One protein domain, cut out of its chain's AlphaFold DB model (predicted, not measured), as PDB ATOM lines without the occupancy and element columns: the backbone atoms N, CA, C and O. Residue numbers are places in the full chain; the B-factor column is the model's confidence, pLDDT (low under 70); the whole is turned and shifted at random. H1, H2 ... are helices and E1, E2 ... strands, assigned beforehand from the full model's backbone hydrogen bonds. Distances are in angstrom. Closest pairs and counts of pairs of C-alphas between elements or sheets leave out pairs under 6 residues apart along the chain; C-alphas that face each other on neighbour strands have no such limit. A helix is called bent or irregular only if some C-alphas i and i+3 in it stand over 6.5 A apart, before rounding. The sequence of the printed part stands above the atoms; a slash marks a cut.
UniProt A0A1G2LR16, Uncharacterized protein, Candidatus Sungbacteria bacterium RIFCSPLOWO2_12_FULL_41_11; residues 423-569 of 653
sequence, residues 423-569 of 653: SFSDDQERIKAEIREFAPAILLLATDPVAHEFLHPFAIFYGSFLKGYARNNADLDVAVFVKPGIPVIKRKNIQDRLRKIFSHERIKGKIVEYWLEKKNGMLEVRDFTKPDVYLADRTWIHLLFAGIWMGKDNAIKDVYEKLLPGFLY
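Overview. This is residues 423 to 569 of the 653 residues of an uncharacterized protein of Candidatus Sungbacteria bacterium RIFCSPLOWO2_12_FULL_41_11 (UniProt A0A1G2LR16). A curled, strongly twisted sheet of five strands forms the core, with helices on both faces: H2 and H4 cover one face, while H5 and H6 pack on the other, where the sheet curls round H6. H1, H3 and H7 only graze this sheet, and the centres of H7 and H1 lie farthest out. The printed part has 147 residues, with seven named helices and five named strands along the chain as H1 H2 H3 E1 E2 H4 E3 E4 H5 E5 H6 H7; the class is mixed, helices and strands. The sheet is mixed, in the order E4 E3 E2 E1 E5, with E3 and E2 parallel and the other neighbours antiparallel. The whole is compact and rounded, with a radius of gyration of the C-alphas of 14.9 A and spans of 41 by 35 by 30 A.

Along the chain. In the sheet, E1 is residues 455 to 462, 18.4 A long, and bends by 66 degrees at residue 458. E2 is residues 477 to 482, 16.8 A, and E3, the longest strand, is residues 511 to 519, 25.2 A, from C-alpha 511 at (172.799, 190.790, 158.983) to C-alpha 519 at (183.978, 174.868, 175.041). E4 is residues 522 to 525 and E5 residues 548 to 552. H4, the longest helix, is residues 488 to 501, 19.8 A; it is irregular, with C-alphas 489 and 492 7.1 A apart. H2 is residues 439 to 447, 12.3 A, H5 residues 541 to 546, and H6 residues 553 to 562, 14.4 A. H1, residues 428 to 436, begins with C-alpha 428 at (152.814, 177.504, 158.090). H3 is residues 449 to 454, and H7, residues 565 to 568, ends with C-alpha 568 at (168.231, 175.318, 179.446).

Arrangement. E1 and E2 are an antiparallel hairpin at 155 degrees, with N 460 and O 479 2.8 A apart. E5, an edge strand, is antiparallel to E1 at 158 degrees, with N 461 and O 548 2.8 A apart. E3 is parallel to E2 at 30 degrees, with N 514 and O 480 2.8 A apart. E4, the other edge strand, forms a hairpin with E3, antiparallel at 141 degrees, with N 517 and O 524 2.9 A apart. E3 pairs with E2 over residues 511 to 515 and with E4 over residues 516 to 519, a staggered pairing. E2, H4 and E3 make a strand-helix-strand unit, two parallel neighbour strands with a helix between them, and its crossover is right-handed. The sheet with helices on both faces makes three layers. H2 runs along the strands at a height over the sheet of 8.0 A, and its closest C-alphas to E1 are those of Ala 446 and Pro 457, 4.6 A. On the same face, H4 has a height over the sheet of 8.8 A and runs slantwise to the strands, at 45 degrees to E2 on the local plane. H4 touches H2 with residue 501 alone, the closest C-alphas being those of Ala 441 and Ile 501, 5.3 A. On the opposite face from H2, H5 lies over none of the strands, at a height of 6.2 A. The closest C-alphas of H6 and E4 are those of Met 522 and Lys 562, 4.8 A. Every O i to N i+4 pair is within hydrogen-bond range in H1, H2, H3, H5 and H6; in H4 7 of 10 are, and H7 is too short for such a pair.

Size, cuts and confidence. The two C-alphas farthest apart are those of Asn 472 and Asn 520, 44.0 A. The printed part has no cut. Two links are long, residues 463 to 476 between E1 and E2 and residues 526 to 540 between E4 and H5; in the second, residues 535 to 536 pair in parallel with residues 513 to 514 of E3. The mean pLDDT of the printed part is 90.0, and residue 509 alone is under 70.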
ATOM      1  N   SER A 423     150.906 181.133 165.891       81.94
ATOM      2  CA  SER A 423     152.131 180.332 165.947       81.94
ATOM      3  C   SER A 423     152.650 180.037 164.539       81.94
ATOM      4  O   SER A 423     151.913 180.157 163.558       81.94
ATOM      5  N   PHE A 424     153.907 179.604 164.428       79.25
ATOM      6  CA  PHE A 424     154.432 179.098 163.163       79.25
ATOM      7  C   PHE A 424     153.546 177.975 162.614       79.25
ATOM      8  O   PHE A 424     153.306 177.924 161.413       79.25
ATOM      9  N   SER A 425     153.038 177.097 163.486       75.38
ATOM     10  CA  SER A 425     152.140 176.001 163.106       75.38
ATOM     11  C   SER A 425     150.789 176.457 162.553       75.38
ATOM     12  O   SER A 425     150.276 175.809 161.646       75.38
ATOM     13  N   ASP A 426     150.231 177.558 163.061       76.62
ATOM     14  CA  ASP A 426     148.913 178.049 162.630       76.62
ATOM     15  C   ASP A 426     148.963 178.704 161.243       76.62
ATOM     16  O   ASP A 426     147.943 178.815 160.568       76.62
ATOM     17  N   ASP A 427     150.151 179.151 160.826       74.44
ATOM     18  CA  ASP A 427     150.351 179.991 159.645       74.44
ATOM     19  C   ASP A 427     151.474 179.463 158.738       74.44
ATOM     20  O   ASP A 427     152.152 180.212 158.026       74.44
ATOM     21  N   GLN A 428     151.698 178.142 158.783       73.88
ATOM     22  CA  GLN A 428     152.814 177.504 158.090       73.88
ATOM     23  C   GLN A 428     152.826 177.844 156.610       73.88
ATOM     24  O   GLN A 428     153.891 178.148 156.098       73.88
ATOM     25  N   GLU A 429     151.690 177.805 155.911       77.94
ATOM     26  CA  GLU A 429     151.680 178.005 154.459       77.94
ATOM     27  C   GLU A 429     152.022 179.443 154.048       77.94
ATOM     28  O   GLU A 429     152.791 179.614 153.100       77.94
ATOM     29  N   ARG A 430     151.555 180.470 154.777       80.38
ATOM     30  CA  ARG A 430     151.944 181.866 154.504       80.38
ATOM     31  C   ARG A 430     153.419 182.080 154.807       80.38
ATOM     32  O   ARG A 430     154.165 182.515 153.936       80.38
ATOM     33  N   ILE A 431     153.852 181.704 156.011       76.62
ATOM     34  CA  ILE A 431     155.247 181.840 156.445       76.62
ATOM     35  C   ILE A 431     156.179 181.097 155.482       76.62
ATOM     36  O   ILE A 431     157.245 181.584 155.122       76.62
ATOM     37  N   LYS A 432     155.771 179.915 155.024       77.25
ATOM     38  CA  LYS A 432     156.484 179.112 154.032       77.25
ATOM     39  C   LYS A 432     156.538 179.807 152.683       77.25
ATOM     40  O   LYS A 432     157.604 179.797 152.085       77.25
ATOM     41  N   ALA A 433     155.441 180.378 152.190       80.19
ATOM     42  CA  ALA A 433     155.451 181.134 150.941       80.19
ATOM     43  C   ALA A 433     156.420 182.324 151.022       80.19
ATOM     44  O   ALA A 433     157.230 182.513 150.121       80.19
ATOM     45  N   GLU A 434     156.397 183.047 152.139       81.19
ATOM     46  CA  GLU A 434     157.249 184.209 152.376       81.19
ATOM     47  C   GLU A 434     158.727 183.841 152.546       81.19
ATOM     48  O   GLU A 434     159.597 184.430 151.917       81.19
ATOM     49  N   ILE A 435     159.037 182.840 153.370       83.81
ATOM     50  CA  ILE A 435     160.422 182.470 153.677       83.81
ATOM     51  C   ILE A 435     161.069 181.682 152.530       83.81
ATOM     52  O   ILE A 435     162.282 181.770 152.324       83.81
ATOM     53  N   ARG A 436     160.288 180.932 151.735       84.31
ATOM     54  CA  ARG A 436     160.814 180.204 150.566       84.31
ATOM     55  C   ARG A 436     161.483 181.115 149.547       84.31
ATOM     56  O   ARG A 436     162.406 180.651 148.878       84.31
ATOM     57  N   GLU A 437     161.059 182.373 149.448       87.56
ATOM     58  CA  GLU A 437     161.688 183.391 148.597       87.56
ATOM     59  C   GLU A 437     163.202 183.504 148.865       87.56
ATOM     60  O   GLU A 437     163.987 183.745 147.950       87.56
ATOM     61  N   PHE A 438     163.645 183.202 150.090       89.94
ATOM     62  CA  PHE A 438     165.045 183.285 150.512       89.94
ATOM     63  C   PHE A 438     165.827 181.967 150.374       89.94
ATOM     64  O   PHE A 438     167.012 181.910 150.715       89.94
ATOM     65  N   ALA A 439     165.222 180.909 149.819       90.50
ATOM     66  CA  ALA A 439     165.908 179.646 149.516       90.50
ATOM     67  C   ALA A 439     167.168 179.799 148.657       90.50
ATOM     68  O   ALA A 439     168.175 179.172 149.005       90.50
ATOM     69  N   PRO A 440     167.189 180.651 147.614       91.44
ATOM     70  CA  PRO A 440     168.399 180.877 146.831       91.44
ATOM     71  C   PRO A 440     169.559 181.435 147.665       91.44
ATOM     72  O   PRO A 440     170.691 180.983 147.503       91.44
ATOM     73  N   ALA A 441     169.296 182.357 148.599       92.50
ATOM     74  CA  ALA A 441     170.333 182.929 149.461       92.50
ATOM     75  C   ALA A 441     170.945 181.868 150.388       92.50
ATOM     76  O   ALA A 441     172.162 181.783 150.539       92.50
ATOM     77  N   ILE A 442     170.116 180.994 150.958       93.81
ATOM     78  CA  ILE A 442     170.596 179.905 151.819       93.81
ATOM     79  C   ILE A 442     171.349 178.835 151.020       93.81
ATOM     80  O   ILE A 442     172.346 178.294 151.502       93.81
ATOM     81  N   LEU A 443     170.929 178.560 149.783       91.69
ATOM     82  CA  LEU A 443     171.674 177.685 148.882       91.69
ATOM     83  C   LEU A 443     173.057 178.275 148.574       91.69
ATOM     84  O   LEU A 443     174.055 177.572 148.709       91.69
ATOM     85  N   LEU A 444     173.133 179.571 148.256       92.94
ATOM     86  CA  LEU A 444     174.402 180.269 148.041       92.94
ATOM     87  C   LEU A 444     175.288 180.251 149.289       92.94
ATOM     88  O   LEU A 444     176.478 179.978 149.173       92.94
ATOM     89  N   LEU A 445     174.726 180.459 150.483       93.62
ATOM     90  CA  LEU A 445     175.450 180.332 151.753       93.62
ATOM     91  C   LEU A 445     176.057 178.930 151.931       93.62
ATOM     92  O   LEU A 445     177.148 178.779 152.481       93.62
ATOM     93  N   ALA A 446     175.355 177.899 151.460       90.69
ATOM     94  CA  ALA A 446     175.789 176.514 151.542       90.69
ATOM     95  C   ALA A 446     176.846 176.122 150.496       90.69
ATOM     96  O   ALA A 446     177.618 175.199 150.774       90.69
ATOM     97  N   THR A 447     176.854 176.765 149.324       92.06
ATOM     98  CA  THR A 447     177.697 176.393 148.174       92.06
ATOM     99  C   THR A 447     178.840 177.364 147.882       92.06
ATOM    100  O   THR A 447     179.793 176.966 147.216       92.06
ATOM    101  N   ASP A 448     178.774 178.620 148.335       94.00
ATOM    102  CA  ASP A 448     179.875 179.581 148.186       94.00
ATOM    103  C   ASP A 448     181.082 179.092 149.008       94.00
ATOM    104  O   ASP A 448     180.956 178.933 150.223       94.00
ATOM    105  N   PRO A 449     182.255 178.848 148.391       90.81
ATOM    106  CA  PRO A 449     183.391 178.248 149.092       90.81
ATOM    107  C   PRO A 449     183.886 179.073 150.283       90.81
ATOM    108  O   PRO A 449     184.288 178.513 151.299       90.81
ATOM    109  N   VAL A 450     183.833 180.404 150.171       90.25
ATOM    110  CA  VAL A 450     184.325 181.329 151.197       90.25
ATOM    111  C   VAL A 450     183.331 181.404 152.351       90.25
ATOM    112  O   VAL A 450     183.712 181.328 153.517       90.25
ATOM    113  N   ALA A 451     182.042 181.535 152.041       92.88
ATOM    114  CA  ALA A 451     180.998 181.538 153.051       92.88
ATOM    115  C   ALA A 451     180.931 180.187 153.768       92.88
ATOM    116  O   ALA A 451     180.878 180.155 154.992       92.88
ATOM    117  N   HIS A 452     181.029 179.079 153.030       92.12
ATOM    118  CA  HIS A 452     181.034 177.735 153.594       92.12
ATOM    119  C   HIS A 452     182.226 177.495 154.526       92.12
ATOM    120  O   HIS A 452     182.084 176.785 155.519       92.12
ATOM    121  N   GLU A 453     183.397 178.076 154.250       94.69
ATOM    122  CA  GLU A 453     184.561 177.989 155.138       94.69
ATOM    123  C   GLU A 453     184.267 178.616 156.512       94.69
ATOM    124  O   GLU A 453     184.563 178.014 157.545       94.69
ATOM    125  N   PHE A 454     183.626 179.789 156.535       97.19
ATOM    126  CA  PHE A 454     183.471 180.592 157.753       97.19
ATOM    127  C   PHE A 454     182.131 180.427 158.471       97.19
ATOM    128  O   PHE A 454     182.062 180.638 159.680       97.19
ATOM    129  N   LEU A 455     181.065 180.077 157.756       97.50
ATOM    130  CA  LEU A 455     179.688 180.149 158.238       97.50
ATOM    131  C   LEU A 455     179.030 178.773 158.270       97.50
ATOM    132  O   LEU A 455     179.329 177.884 157.465       97.50
ATOM    133  N   HIS A 456     178.097 178.590 159.200       97.19
ATOM    134  CA  HIS A 456     177.170 177.470 159.121       97.19
ATOM    135  C   HIS A 456     176.167 177.695 157.971       97.19
ATOM    136  O   HIS A 456     175.720 178.820 157.761       97.19
ATOM    137  N   PRO A 457     175.787 176.640 157.225       95.94
ATOM    138  CA  PRO A 457     174.939 176.747 156.036       95.94
ATOM    139  C   PRO A 457     173.440 176.825 156.389       95.94
ATOM    140  O   PRO A 457     172.628 176.036 155.897       95.94
ATOM    141  N   PHE A 458     173.085 177.738 157.291       96.81
ATOM    142  CA  PHE A 458     171.716 178.077 157.665       96.81
ATOM    143  C   PHE A 458     171.658 179.516 158.197       96.81
ATOM    144  O   PHE A 458     172.684 180.089 158.567       96.81
ATOM    145  N   ALA A 459     170.459 180.086 158.250       96.94
ATOM    146  CA  ALA A 459     170.205 181.387 158.858       96.94
ATOM    147  C   ALA A 459     168.930 181.359 159.709       96.94
ATOM    148  O   ALA A 459     168.087 180.469 159.560       96.94
ATOM    149  N   ILE A 460     168.803 182.349 160.590       96.19
ATOM    150  CA  ILE A 460     167.567 182.662 161.301       96.19
ATOM    151  C   ILE A 460     166.943 183.885 160.642       96.19
ATOM    152  O   ILE A 460     167.584 184.926 160.539       96.19
ATOM    153  N   PHE A 461     165.691 183.754 160.231       93.50
ATOM    154  CA  PHE A 461     164.846 184.852 159.796       93.50
ATOM    155  C   PHE A 461     163.989 185.319 160.971       93.50
ATOM    156  O   PHE A 461     163.367 184.509 161.667       93.50
ATOM    157  N   TYR A 462     163.964 186.625 161.215       90.12
ATOM    158  CA  TYR A 462     163.204 187.233 162.306       90.12
ATOM    159  C   TYR A 462     162.748 188.650 161.930       90.12
ATOM    160  O   TYR A 462     162.779 189.046 160.766       90.12
ATOM    161  N   GLY A 463     162.270 189.398 162.921       84.88
ATOM    162  CA  GLY A 463     161.842 190.782 162.748       84.88
ATOM    163  C   GLY A 463     160.329 190.922 162.663       84.88
ATOM    164  O   GLY A 463     159.571 189.958 162.792       84.88
ATOM    165  N   SER A 464     159.876 192.163 162.508       79.50
ATOM    166  CA  SER A 464     158.449 192.505 162.564       79.50
ATOM    167  C   SER A 464     157.608 191.737 161.539       79.50
ATOM    168  O   SER A 464     156.480 191.352 161.854       79.50
ATOM    169  N   PHE A 465     158.155 191.494 160.340       78.50
ATOM    170  CA  PHE A 465     157.467 190.840 159.225       78.50
ATOM    171  C   PHE A 465     156.916 189.463 159.624       78.50
ATOM    172  O   PHE A 465     155.716 189.210 159.541       78.50
ATOM    173  N   LEU A 466     157.763 188.617 160.216       79.75
ATOM    174  CA  LEU A 466     157.376 187.276 160.675       79.75
ATOM    175  C   LEU A 466     156.498 187.283 161.928       79.75
ATOM    176  O   LEU A 466     155.812 186.306 162.220       79.75
ATOM    177  N   LYS A 467     156.500 188.383 162.682       76.62
ATOM    178  CA  LYS A 467     155.654 188.549 163.867       76.62
ATOM    179  C   LYS A 467     154.218 188.968 163.517       76.62
ATOM    180  O   LYS A 467     153.404 189.078 164.432       76.62
ATOM    181  N   GLY A 468     153.911 189.214 162.238       74.94
ATOM    182  CA  GLY A 468     152.549 189.426 161.734       74.94
ATOM    183  C   GLY A 468     151.956 190.817 161.980       74.94
ATOM    184  O   GLY A 468     150.786 191.029 161.684       74.94
ATOM    185  N   TYR A 469     152.731 191.770 162.510       74.06
ATOM    186  CA  TYR A 469     152.275 193.153 162.734       74.06
ATOM    187  C   TYR A 469     152.944 194.179 161.826       74.06
ATOM    188  O   TYR A 469     152.640 195.371 161.922       74.06
ATOM    189  N   ALA A 470     153.887 193.754 160.987       73.81
ATOM    190  CA  ALA A 470     154.608 194.660 160.112       73.81
ATOM    191  C   ALA A 470     153.787 195.064 158.898       73.81
ATOM    192  O   ALA A 470     152.770 194.459 158.553       73.81
ATOM    193  N   ARG A 471     154.217 196.151 158.278       77.31
ATOM    194  CA  ARG A 471     153.780 196.536 156.942       77.31
ATOM    195  C   ARG A 471     154.385 195.547 155.929       77.31
ATOM    196  O   ARG A 471     155.408 194.926 156.208       77.31
ATOM    197  N   ASN A 472     153.753 195.364 154.779       73.69
ATOM    198  CA  ASN A 472     154.204 194.458 153.721       73.69
ATOM    199  C   ASN A 472     155.562 194.880 153.127       73.69
ATOM    200  O   ASN A 472     156.256 194.054 152.537       73.69
ATOM    201  N   ASN A 473     155.947 196.150 153.287       72.56
ATOM    202  CA  ASN A 473     157.279 196.666 152.951       72.56
ATOM    203  C   ASN A 473     158.314 196.552 154.082       72.56
ATOM    204  O   ASN A 473     159.413 197.096 153.945       72.56
ATOM    205  N   ALA A 474     157.969 195.925 155.207       79.31
ATOM    206  CA  ALA A 474     158.886 195.814 156.325       79.31
ATOM    207  C   ALA A 474     160.117 194.987 155.956       79.31
ATOM    208  O   ALA A 474     160.042 194.004 155.217       79.31
ATOM    209  N   ASP A 475     161.248 195.399 156.521       82.81
ATOM    210  CA  ASP A 475     162.507 194.691 156.360       82.81
ATOM    211  C   ASP A 475     162.394 193.290 156.974       82.81
ATOM    212  O   ASP A 475     161.751 193.091 158.013       82.81
ATOM    213  N   LEU A 476     163.036 192.323 156.322       87.00
ATOM    214  CA  LEU A 476     163.269 191.006 156.888       87.00
ATOM    215  C   LEU A 476     164.670 190.978 157.484       87.00
ATOM    216  O   LEU A 476     165.664 191.165 156.776       87.00
ATOM    217  N   ASP A 477     164.737 190.711 158.782       90.50
ATOM    218  CA  ASP A 477     165.998 190.642 159.500       90.50
ATOM    219  C   ASP A 477     166.556 189.214 159.466       90.50
ATOM    220  O   ASP A 477     165.816 188.224 159.527       90.50
ATOM    221  N   VAL A 478     167.883 189.110 159.353       94.62
ATOM    222  CA  VAL A 478     168.587 187.834 159.189       94.62
ATOM    223  C   VAL A 478     169.746 187.735 160.167       94.62
ATOM    224  O   VAL A 478     170.545 188.661 160.291       94.62
ATOM    225  N   ALA A 479     169.875 186.580 160.818       96.81
ATOM    226  CA  ALA A 479     171.035 186.231 161.622       96.81
ATOM    227  C   ALA A 479     171.739 184.990 161.066       96.81
ATOM    228  O   ALA A 479     171.104 184.019 160.653       96.81
ATOM    229  N   VAL A 480     173.068 185.018 161.079       97.56
ATOM    230  CA  VAL A 480     173.945 183.944 160.598       97.56
ATOM    231  C   VAL A 480     174.931 183.530 161.683       97.56
ATOM    232  O   VAL A 480     175.174 184.269 162.634       97.56
ATOM    233  N   PHE A 481     175.531 182.350 161.527       98.19
ATOM    234  CA  PHE A 481     176.431 181.773 162.524       98.19
ATOM    235  C   PHE A 481     177.831 181.599 161.957       98.19
ATOM    236  O   PHE A 481     178.035 180.842 161.005       98.19
ATOM    237  N   VAL A 482     178.802 182.263 162.578       98.00
ATOM    238  CA  VAL A 482     180.223 182.090 162.290       98.00
ATOM    239  C   VAL A 482     180.739 180.891 163.077       98.00
ATOM    240  O   VAL A 482     180.521 180.781 164.285       98.00
ATOM    241  N   LYS A 483     181.410 179.976 162.375       97.44
ATOM    242  CA  LYS A 483     181.941 178.734 162.938       97.44
ATOM    243  C   LYS A 483     182.980 179.004 164.041       97.44
ATOM    244  O   LYS A 483     183.671 180.025 164.005       97.44
ATOM    245  N   PRO A 484     183.170 178.059 164.980       97.12
ATOM    246  CA  PRO A 484     184.231 178.149 165.975       97.12
ATOM    247  C   PRO A 484     185.631 178.289 165.378       97.12
ATOM    248  O   PRO A 484     185.969 177.642 164.391       97.12
ATOM    249  N   GLY A 485     186.467 179.098 166.033       95.25
ATOM    250  CA  GLY A 485     187.882 179.262 165.686       95.25
ATOM    251  C   GLY A 485     188.161 180.241 164.544       95.25
ATOM    252  O   GLY A 485     189.327 180.494 164.247       95.25
ATOM    253  N   ILE A 486     187.132 180.837 163.931       97.12
ATOM    254  CA  ILE A 486     187.330 181.855 162.897       97.12
ATOM    255  C   ILE A 486     187.869 183.151 163.532       97.12
ATOM    256  O   ILE A 486     187.261 183.688 164.462       97.12
ATOM    257  N   PRO A 487     189.006 183.692 163.056       95.12
ATOM    258  CA  PRO A 487     189.548 184.941 163.580       95.12
ATOM    259  C   PRO A 487     188.698 186.161 163.194       95.12
ATOM    260  O   PRO A 487     188.318 186.318 162.034       95.12
ATOM    261  N   VAL A 488     188.512 187.102 164.126       93.50
ATOM    262  CA  VAL A 488     187.722 188.340 163.923       93.50
ATOM    263  C   VAL A 488     188.242 189.197 162.763       93.50
ATOM    264  O   VAL A 488     187.466 189.876 162.099       93.50
ATOM    265  N   ILE A 489     189.537 189.125 162.433       95.25
ATOM    266  CA  ILE A 489     190.109 189.824 161.265       95.25
ATOM    267  C   ILE A 489     189.457 189.399 159.934       95.25
ATOM    268  O   ILE A 489     189.495 190.144 158.958       95.25
ATOM    269  N   LYS A 490     188.810 188.226 159.885       96.06
ATOM    270  CA  LYS A 490     188.045 187.756 158.721       96.06
ATOM    271  C   LYS A 490     186.654 188.386 158.616       96.06
ATOM    272  O   LYS A 490     186.040 188.264 157.560       96.06
ATOM    273  N   ARG A 491     186.175 189.100 159.643       94.12
ATOM    274  CA  ARG A 491     184.823 189.680 159.702       94.12
ATOM    275  C   ARG A 491     184.486 190.540 158.488       94.12
ATOM    276  O   ARG A 491     183.429 190.356 157.905       94.12
ATOM    277  N   LYS A 492     185.400 191.406 158.036       93.31
ATOM    278  CA  LYS A 492     185.164 192.233 156.839       93.31
ATOM    279  C   LYS A 492     184.891 191.385 155.588       93.31
ATOM    280  O   LYS A 492     183.949 191.655 154.859       93.31
ATOM    281  N   ASN A 493     185.670 190.320 155.383       94.06
ATOM    282  CA  ASN A 493     185.461 189.393 154.266       94.06
ATOM    283  C   ASN A 493     184.119 188.652 154.395       94.06
ATOM    284  O   ASN A 493     183.400 188.506 153.412       94.06
ATOM    285  N   ILE A 494     183.756 188.231 155.611       94.62
ATOM    286  CA  ILE A 494     182.452 187.615 155.895       94.62
ATOM    287  C   ILE A 494     181.317 188.585 155.533       94.62
ATOM    288  O   ILE A 494     180.423 188.214 154.778       94.62
ATOM    289  N   GLN A 495     181.385 189.839 155.978       93.31
ATOM    290  CA  GLN A 495     180.381 190.867 155.686       93.31
ATOM    291  C   GLN A 495     180.259 191.168 154.189       93.31
ATOM    292  O   GLN A 495     179.148 191.237 153.661       93.31
ATOM    293  N   ASP A 496     181.385 191.289 153.483       92.19
ATOM    294  CA  ASP A 496     181.399 191.512 152.035       92.19
ATOM    295  C   ASP A 496     180.740 190.350 151.271       92.19
ATOM    296  O   ASP A 496     180.111 190.563 150.231       92.19
ATOM    297  N   ARG A 497     180.854 189.116 151.781       93.69
ATOM    298  CA  ARG A 497     180.180 187.935 151.216       93.69
ATOM    299  C   ARG A 497     178.702 187.894 151.567       93.69
ATOM    300  O   ARG A 497     177.883 187.704 150.671       93.69
ATOM    301  N   LEU A 498     178.353 188.139 152.825       94.38
ATOM    302  CA  LEU A 498     176.970 188.170 153.292       94.38
ATOM    303  C   LEU A 498     176.123 189.192 152.525       94.38
ATOM    304  O   LEU A 498     175.020 188.858 152.107       94.38
ATOM    305  N   ARG A 499     176.662 190.383 152.227       92.06
ATOM    306  CA  ARG A 499     175.979 191.395 151.394       92.06
ATOM    307  C   ARG A 499     175.659 190.916 149.976       92.06
ATOM    308  O   ARG A 499     174.689 191.375 149.387       92.06
ATOM    309  N   LYS A 500     176.483 190.028 149.411       92.06
ATOM    310  CA  LYS A 500     176.246 189.448 148.079       92.06
ATOM    311  C   LYS A 500     175.223 188.319 148.133       92.06
ATOM    312  O   LYS A 500     174.399 188.217 147.235       92.06
ATOM    313  N   ILE A 501     175.302 187.485 149.170       93.81
ATOM    314  CA  ILE A 501     174.417 186.331 149.371       93.81
ATOM    315  C   ILE A 501     172.991 186.788 149.695       93.81
ATOM    316  O   ILE A 501     172.032 186.277 149.128       93.81
ATOM    317  N   PHE A 502     172.858 187.774 150.580       92.69
ATOM    318  CA  PHE A 502     171.586 188.337 151.020       92.69
ATOM    319  C   PHE A 502     171.368 189.725 150.406       92.69
ATOM    320  O   PHE A 502     171.166 190.710 151.110       92.69
ATOM    321  N   SER A 503     171.436 189.808 149.077       89.94
ATOM    322  CA  SER A 503     171.235 191.046 148.308       89.94
ATOM    323  C   SER A 503     169.761 191.377 148.032       89.94
ATOM    324  O   SER A 503     169.467 192.332 147.314       89.94
ATOM    325  N   HIS A 504     168.838 190.582 148.579       89.00
ATOM    326  CA  HIS A 504     167.401 190.757 148.403       89.00
ATOM    327  C   HIS A 504     166.940 192.119 148.937       89.00
ATOM    328  O   HIS A 504     167.338 192.512 150.028       89.00
ATOM    329  N   GLU A 505     166.046 192.812 148.229       86.06
ATOM    330  CA  GLU A 505     165.617 194.178 148.583       86.06
ATOM    331  C   GLU A 505     165.000 194.300 149.988       86.06
ATOM    332  O   GLU A 505     165.151 195.323 150.656       86.06
ATOM    333  N   ARG A 506     164.355 193.224 150.459       85.38
ATOM    334  CA  ARG A 506     163.780 193.123 151.813       85.38
ATOM    335  C   ARG A 506     164.828 192.926 152.907       85.38
ATOM    336  O   ARG A 506     164.571 193.266 154.056       85.38
ATOM    337  N   ILE A 507     166.003 192.399 152.568       84.44
ATOM    338  CA  ILE A 507     167.119 192.221 153.496       84.44
ATOM    339  C   ILE A 507     168.072 193.385 153.232       84.44
ATOM    340  O   ILE A 507     169.007 193.280 152.444       84.44
ATOM    341  N   LYS A 508     167.824 194.541 153.862       75.75
ATOM    342  CA  LYS A 508     168.568 195.801 153.633       75.75
ATOM    343  C   LYS A 508     170.010 195.789 154.183       75.75
ATOM    344  O   LYS A 508     170.478 196.767 154.763       75.75
ATOM    345  N   GLY A 509     170.723 194.672 154.034       64.56
ATOM    346  CA  GLY A 509     172.131 194.492 154.393       64.56
ATOM    347  C   GLY A 509     172.430 194.436 155.893       64.56
ATOM    348  O   GLY A 509     173.604 194.390 156.262       64.56
ATOM    349  N   LYS A 510     171.406 194.436 156.757       77.25
ATOM    350  CA  LYS A 510     171.552 194.302 158.209       77.25
ATOM    351  C   LYS A 510     171.503 192.830 158.592       77.25
ATOM    352  O   LYS A 510     170.429 192.263 158.760       77.25
ATOM    353  N   ILE A 511     172.674 192.211 158.665       92.62
ATOM    354  CA  ILE A 511     172.799 190.790 158.983       92.62
ATOM    355  C   ILE A 511     173.527 190.683 160.310       92.62
ATOM    356  O   ILE A 511     174.644 191.180 160.447       92.62
ATOM    357  N   VAL A 512     172.873 190.056 161.277       95.12
ATOM    358  CA  VAL A 512     173.418 189.839 162.613       95.12
ATOM    359  C   VAL A 512     174.285 188.585 162.612       95.12
ATOM    360  O   VAL A 512     173.930 187.551 162.050       95.12
ATOM    361  N   GLU A 513     175.449 188.668 163.238       96.75
ATOM    362  CA  GLU A 513     176.449 187.608 163.273       96.75
ATOM    363  C   GLU A 513     176.531 187.020 164.689       96.75
ATOM    364  O   GLU A 513     176.956 187.694 165.628       96.75
ATOM    365  N   TYR A 514     176.193 185.738 164.839       97.56
ATOM    366  CA  TYR A 514     176.526 184.950 166.025       97.56
ATOM    367  C   TYR A 514     177.898 184.313 165.837       97.56
ATOM    368  O   TYR A 514     178.058 183.371 165.060       97.56
ATOM    369  N   TRP A 515     178.896 184.805 166.564       97.62
ATOM    370  CA  TRP A 515     180.223 184.195 166.572       97.62
ATOM    371  C   TRP A 515     180.273 183.091 167.615       97.62
ATOM    372  O   TRP A 515     180.085 183.349 168.802       97.62
ATOM    373  N   LEU A 516     180.505 181.856 167.174       97.69
ATOM    374  CA  LEU A 516     180.507 180.704 168.064       97.69
ATOM    375  C   LEU A 516     181.913 180.376 168.559       97.69
ATOM    376  O   LEU A 516     182.905 180.528 167.848       97.69
ATOM    377  N   GLU A 517     181.991 179.850 169.772       96.81
ATOM    378  CA  GLU A 517     183.188 179.253 170.352       96.81
ATOM    379  C   GLU A 517     182.881 177.831 170.808       96.81
ATOM    380  O   GLU A 517     181.743 177.497 171.136       96.81
ATOM    381  N   LYS A 518     183.901 176.969 170.808       95.75
ATOM    382  CA  LYS A 518     183.767 175.598 171.290       95.75
ATOM    383  C   LYS A 518     184.368 175.493 172.683       95.75
ATOM    384  O   LYS A 518     185.562 175.727 172.855       95.75
ATOM    385  N   LYS A 519     183.563 175.067 173.652       92.69
ATOM    386  CA  LYS A 519     183.978 174.868 175.041       92.69
ATOM    387  C   LYS A 519     183.432 173.545 175.551       92.69
ATOM    388  O   LYS A 519     182.234 173.303 175.493       92.69
ATOM    389  N   ASN A 520     184.318 172.659 176.007       89.31
ATOM    390  CA  ASN A 520     183.951 171.335 176.535       89.31
ATOM    391  C   ASN A 520     183.036 170.518 175.598       89.31
ATOM    392  O   ASN A 520     182.124 169.833 176.041       89.31
ATOM    393  N   GLY A 521     183.252 170.618 174.282       88.88
ATOM    394  CA  GLY A 521     182.425 169.927 173.284       88.88
ATOM    395  C   GLY A 521     181.105 170.623 172.927       88.88
ATOM    396  O   GLY A 521     180.519 170.264 171.907       88.88
ATOM    397  N   MET A 522     180.701 171.643 173.685       94.44
ATOM    398  CA  MET A 522     179.522 172.478 173.443       94.44
ATOM    399  C   MET A 522     179.884 173.748 172.668       94.44
ATOM    400  O   MET A 522     181.057 174.127 172.580       94.44
ATOM    401  N   LEU A 523     178.870 174.386 172.090       96.62
ATOM    402  CA  LEU A 523     178.967 175.688 171.441       96.62
ATOM    403  C   LEU A 523     178.488 176.773 172.410       96.62
ATOM    404  O   LEU A 523     177.475 176.605 173.084       96.62
ATOM    405  N   GLU A 524     179.191 177.899 172.452       95.62
ATOM    406  CA  GLU A 524     178.782 179.106 173.175       95.62
ATOM    407  C   GLU A 524     178.837 180.317 172.234       95.62
ATOM    408  O   GLU A 524     179.629 180.337 171.291       95.62
ATOM    409  N   VAL A 525     178.002 181.330 172.485       96.00
ATOM    410  CA  VAL A 525     178.107 182.624 171.794       96.00
ATOM    411  C   VAL A 525     179.244 183.428 172.423       96.00
ATOM    412  O   VAL A 525     179.308 183.593 173.647       96.00
ATOM    413  N   ARG A 526     180.145 183.916 171.572       94.38
ATOM    414  CA  ARG A 526     181.241 184.800 171.950       94.38
ATOM    415  C   ARG A 526     180.705 186.191 172.263       94.38
ATOM    416  O   ARG A 526     180.077 186.812 171.413       94.38
ATOM    417  N   ASP A 527     181.057 186.708 173.433       91.38
ATOM    418  CA  ASP A 527     180.788 188.104 173.776       91.38
ATOM    419  C   ASP A 527     181.975 188.972 173.350       91.38
ATOM    420  O   ASP A 527     183.141 188.634 173.594       91.38
ATOM    421  N   PHE A 528     181.686 190.109 172.725       89.81
ATOM    422  CA  PHE A 528     182.697 191.074 172.309       89.81
ATOM    423  C   PHE A 528     182.763 192.235 173.296       89.81
ATOM    424  O   PHE A 528     181.747 192.746 173.749       89.81
ATOM    425  N   THR A 529     183.973 192.706 173.598       85.75
ATOM    426  CA  THR A 529     184.173 193.843 174.514       85.75
ATOM    427  C   THR A 529     183.771 195.187 173.907       85.75
ATOM    428  O   THR A 529     183.674 196.178 174.623       85.75
ATOM    429  N   LYS A 530     183.627 195.251 172.579       84.31
ATOM    430  CA  LYS A 530     183.174 196.437 171.855       84.31
ATOM    431  C   LYS A 530     181.804 196.118 171.254       84.31
ATOM    432  O   LYS A 530     181.769 195.236 170.393       84.31
ATOM    433  N   PRO A 531     180.728 196.786 171.701       75.62
ATOM    434  CA  PRO A 531     179.403 196.571 171.142       75.62
ATOM    435  C   PRO A 531     179.377 196.984 169.669       75.62
ATOM    436  O   PRO A 531     180.062 197.920 169.247       75.62
ATOM    437  N   ASP A 532     178.616 196.237 168.881       84.62
ATOM    438  CA  ASP A 532     178.401 196.460 167.457       84.62
ATOM    439  C   ASP A 532     177.021 195.899 167.117       84.62
ATOM    440  O   ASP A 532     176.734 194.746 167.428       84.62
ATOM    441  N   VAL A 533     176.175 196.701 166.472       82.25
ATOM    442  CA  VAL A 533     174.775 196.352 166.169       82.25
ATOM    443  C   VAL A 533     174.617 195.116 165.269       82.25
ATOM    444  O   VAL A 533     173.522 194.573 165.152       82.25
ATOM    445  N   TYR A 534     175.696 194.659 164.624       89.62
ATOM    446  CA  TYR A 534     175.721 193.443 163.809       89.62
ATOM    447  C   TYR A 534     176.373 192.248 164.520       89.62
ATOM    448  O   TYR A 534     176.459 191.179 163.921       89.62
ATOM    449  N   LEU A 535     176.866 192.397 165.752       92.44
ATOM    450  CA  LEU A 535     177.410 191.299 166.554       92.44
ATOM    451  C   LEU A 535     176.425 190.941 167.657       92.44
ATOM    452  O   LEU A 535     176.269 191.687 168.620       92.44
ATOM    453  N   ALA A 536     175.804 189.771 167.540       93.31
ATOM    454  CA  ALA A 536     175.002 189.252 168.633       93.31
ATOM    455  C   ALA A 536     175.903 188.723 169.752       93.31
ATOM    456  O   ALA A 536     176.895 188.033 169.501       93.31
ATOM    457  N   ASP A 537     175.501 188.991 170.990       91.62
ATOM    458  CA  ASP A 537     176.072 188.378 172.182       91.62
ATOM    459  C   ASP A 537     175.124 187.309 172.759       91.62
ATOM    460  O   ASP A 537     174.049 187.005 172.226       91.62
ATOM    461  N   ARG A 538     175.523 186.700 173.876       91.56
ATOM    462  CA  ARG A 538     174.725 185.663 174.546       91.56
ATOM    463  C   ARG A 538     173.395 186.136 175.138       91.56
ATOM    464  O   ARG A 538     172.608 185.287 175.552       91.56
ATOM    465  N   THR A 539     173.148 187.436 175.258       90.75
ATOM    466  CA  THR A 539     171.879 187.996 175.752       90.75
ATOM    467  C   THR A 539     170.817 188.043 174.652       90.75
ATOM    468  O   THR A 539     169.626 187.977 174.953       90.75
ATOM    469  N   TRP A 540     171.218 187.993 173.373       92.25
ATOM    470  CA  TRP A 540     170.332 187.992 172.200       92.25
ATOM    471  C   TRP A 540     169.644 186.635 171.969       92.25
ATOM    472  O   TRP A 540     169.472 186.157 170.849       92.25
ATOM    473  N   ILE A 541     169.236 185.972 173.045       93.38
ATOM    474  CA  ILE A 541     168.548 184.681 173.023       93.38
ATOM    475  C   ILE A 541     167.185 184.756 172.327       93.38
ATOM    476  O   ILE A 541     166.720 183.768 171.759       93.38
ATOM    477  N   HIS A 542     166.543 185.925 172.353       91.62
ATOM    478  CA  HIS A 542     165.222 186.127 171.774       91.62
ATOM    479  C   HIS A 542     165.218 185.823 170.269       91.62
ATOM    480  O   HIS A 542     164.269 185.208 169.794       91.62
ATOM    481  N   LEU A 543     166.296 186.123 169.536       93.38
ATOM    482  CA  LEU A 543     166.409 185.750 168.120       93.38
ATOM    483  C   LEU A 543     166.605 184.244 167.940       93.38
ATOM    484  O   LEU A 543     165.964 183.639 167.082       93.38
ATOM    485  N   LEU A 544     167.445 183.631 168.783       95.44
ATOM    486  CA  LEU A 544     167.698 182.190 168.752       95.44
ATOM    487  C   LEU A 544     166.402 181.402 168.957       95.44
ATOM    488  O   LEU A 544     166.134 180.477 168.196       95.44
ATOM    489  N   PHE A 545     165.600 181.778 169.956       94.56
ATOM    490  CA  PHE A 545     164.425 181.020 170.388       94.56
ATOM    491  C   PHE A 545     163.116 181.432 169.707       94.56
ATOM    492  O   PHE A 545     162.221 180.589 169.643       94.56
ATOM    493  N   ALA A 546     162.991 182.666 169.203       91.25
ATOM    494  CA  ALA A 546     161.763 183.168 168.573       91.25
ATOM    495  C   ALA A 546     161.843 183.305 167.038       91.25
ATOM    496  O   ALA A 546     160.804 183.499 166.407       91.25
ATOM    497  N   GLY A 547     163.032 183.213 166.434       92.25
ATOM    498  CA  GLY A 547     163.214 183.298 164.982       92.25
ATOM    499  C   GLY A 547     163.005 181.968 164.254       92.25
ATOM    500  O   GLY A 547     163.086 180.898 164.852       92.25
ATOM    501  N   ILE A 548     162.751 182.028 162.947       92.88
ATOM    502  CA  ILE A 548     162.532 180.860 162.082       92.88
ATOM    503  C   ILE A 548     163.856 180.451 161.450       92.88
ATOM    504  O   ILE A 548     164.549 181.278 160.867       92.88
ATOM    505  N   TRP A 549     164.208 179.171 161.537       94.81
ATOM    506  CA  TRP A 549     165.500 178.684 161.059       94.81
ATOM    507  C   TRP A 549     165.342 178.029 159.695       94.81
ATOM    508  O   TRP A 549     164.397 177.274 159.466       94.81
ATOM    509  N   MET A 550     166.292 178.280 158.798       94.81
ATOM    510  CA  MET A 550     166.271 177.705 157.461       94.81
ATOM    511  C   MET A 550     167.674 177.419 156.932       94.81
ATOM    512  O   MET A 550     168.556 178.276 156.967       94.81
ATOM    513  N   GLY A 551     167.876 176.210 156.407       95.62
ATOM    514  CA  GLY A 551     169.151 175.771 155.837       95.62
ATOM    515  C   GLY A 551     169.375 174.279 155.921       95.62
ATOM    516  O   GLY A 551     168.409 173.515 155.923       95.62
ATOM    517  N   LYS A 552     170.646 173.856 155.923       95.31
ATOM    518  CA  LYS A 552     170.974 172.425 155.940       95.31
ATOM    519  C   LYS A 552     170.519 171.772 157.241       95.31
ATOM    520  O   LYS A 552     170.938 172.201 158.316       95.31
ATOM    521  N   ASP A 553     169.761 170.685 157.121       94.31
ATOM    522  CA  ASP A 553     169.180 169.921 158.233       94.31
ATOM    523  C   ASP A 553     170.236 169.592 159.305       94.31
ATOM    524  O   ASP A 553     170.163 170.069 160.439       94.31
ATOM    525  N   ASN A 554     171.312 168.905 158.908       94.56
ATOM    526  CA  ASN A 554     172.380 168.501 159.827       94.56
ATOM    527  C   ASN A 554     173.062 169.680 160.540       94.56
ATOM    528  O   ASN A 554     173.512 169.525 161.672       94.56
ATOM    529  N   ALA A 555     173.156 170.851 159.902       95.38
ATOM    530  CA  ALA A 555     173.783 172.020 160.513       95.38
ATOM    531  C   ALA A 555     172.879 172.665 161.570       95.38
ATOM    532  O   ALA A 555     173.367 173.057 162.626       95.38
ATOM    533  N   ILE A 556     171.569 172.733 161.307       96.19
ATOM    534  CA  ILE A 556     170.581 173.189 162.293       96.19
ATOM    535  C   ILE A 556     170.559 172.220 163.477       96.19
ATOM    536  O   ILE A 556     170.646 172.651 164.628       96.19
ATOM    537  N   LYS A 557     170.516 170.911 163.201       95.19
ATOM    538  CA  LYS A 557     170.551 169.865 164.226       95.19
ATOM    539  C   LYS A 557     171.786 169.977 165.127       95.19
ATOM    540  O   LYS A 557     171.644 169.928 166.344       95.19
ATOM    541  N   ASP A 558     172.970 170.197 164.553       95.12
ATOM    542  CA  ASP A 558     174.217 170.359 165.317       95.12
ATOM    543  C   ASP A 558     174.137 171.507 166.336       95.12
ATOM    544  O   ASP A 558     174.557 171.367 167.485       95.12
ATOM    545  N   VAL A 559     173.540 172.635 165.945       95.00
ATOM    546  CA  VAL A 559     173.383 173.802 166.825       95.00
ATOM    547  C   VAL A 559     172.290 173.577 167.875       95.00
ATOM    548  O   VAL A 559     172.476 173.949 169.035       95.00
ATOM    549  N   TYR A 560     171.198 172.892 167.531       94.62
ATOM    550  CA  TYR A 560     170.211 172.430 168.516       94.62
ATOM    551  C   TYR A 560     170.818 171.488 169.561       94.62
ATOM    552  O   TYR A 560     170.420 171.526 170.724       94.62
ATOM    553  N   GLU A 561     171.775 170.650 169.168       94.50
ATOM    554  CA  GLU A 561     172.418 169.699 170.072       94.50
ATOM    555  C   GLU A 561     173.507 170.340 170.934       94.50
ATOM    556  O   GLU A 561     173.654 169.967 172.099       94.50
ATOM    557  N   LYS A 562     174.259 171.305 170.391       96.19
ATOM    558  CA  LYS A 562     175.477 171.816 171.035       96.19
ATOM    559  C   LYS A 562     175.384 173.234 171.586       96.19
ATOM    560  O   LYS A 562     176.179 173.553 172.461       96.19
ATOM    561  N   LEU A 563     174.477 174.081 171.094       96.56
ATOM    562  CA  LEU A 563     174.339 175.474 171.545       96.56
ATOM    563  C   LEU A 563     173.137 175.650 172.477       96.56
ATOM    564  O   LEU A 563     173.278 176.093 173.615       96.56
ATOM    565  N   LEU A 564     171.941 175.293 171.999       96.06
ATOM    566  CA  LEU A 564     170.688 175.616 172.689       96.06
ATOM    567  C   LEU A 564     170.545 175.007 174.103       96.06
ATOM    568  O   LEU A 564     170.010 175.692 174.978       96.06
ATOM    569  N   PRO A 565     171.047 173.787 174.403       94.62
ATOM    570  CA  PRO A 565     170.953 173.222 175.747       94.62
ATOM    571  C   PRO A 565     171.670 174.062 176.807       94.62
ATOM    572  O   PRO A 565     171.218 174.096 177.947       94.62
ATOM    573  N   GLY A 566     172.721 174.808 176.443       93.25
ATOM    574  CA  GLY A 566     173.439 175.682 177.377       93.25
ATOM    575  C   GLY A 566     172.573 176.798 177.982       93.25
ATOM    576  O   GLY A 566     172.911 177.334 179.036       93.25
ATOM    577  N   PHE A 567     171.440 177.128 177.354       95.06
ATOM    578  CA  PHE A 567     170.461 178.066 177.906       95.06
ATOM    579  C   PHE A 567     169.475 177.385 178.865       95.06
ATOM    580  O   PHE A 567     169.042 178.004 179.837       95.06
ATOM    581  N   LEU A 568     169.161 176.105 178.628       94.88
ATOM    582  CA  LEU A 568     168.231 175.318 179.446       94.88
ATOM    583  C   LEU A 568     168.889 174.801 180.731       94.88
ATOM    584  O   LEU A 568     168.243 174.733 181.768       94.88
ATOM    585  N   TYR A 569     170.181 174.476 180.677       93.31
ATOM    586  CA  TYR A 569     170.986 174.014 181.815       93.31
ATOM    587  C   TYR A 569     171.849 175.153 182.386       93.31
ATOM    588  O   TYR A 569     173.035 174.995 182.643       93.31
TER     589      TYR A 569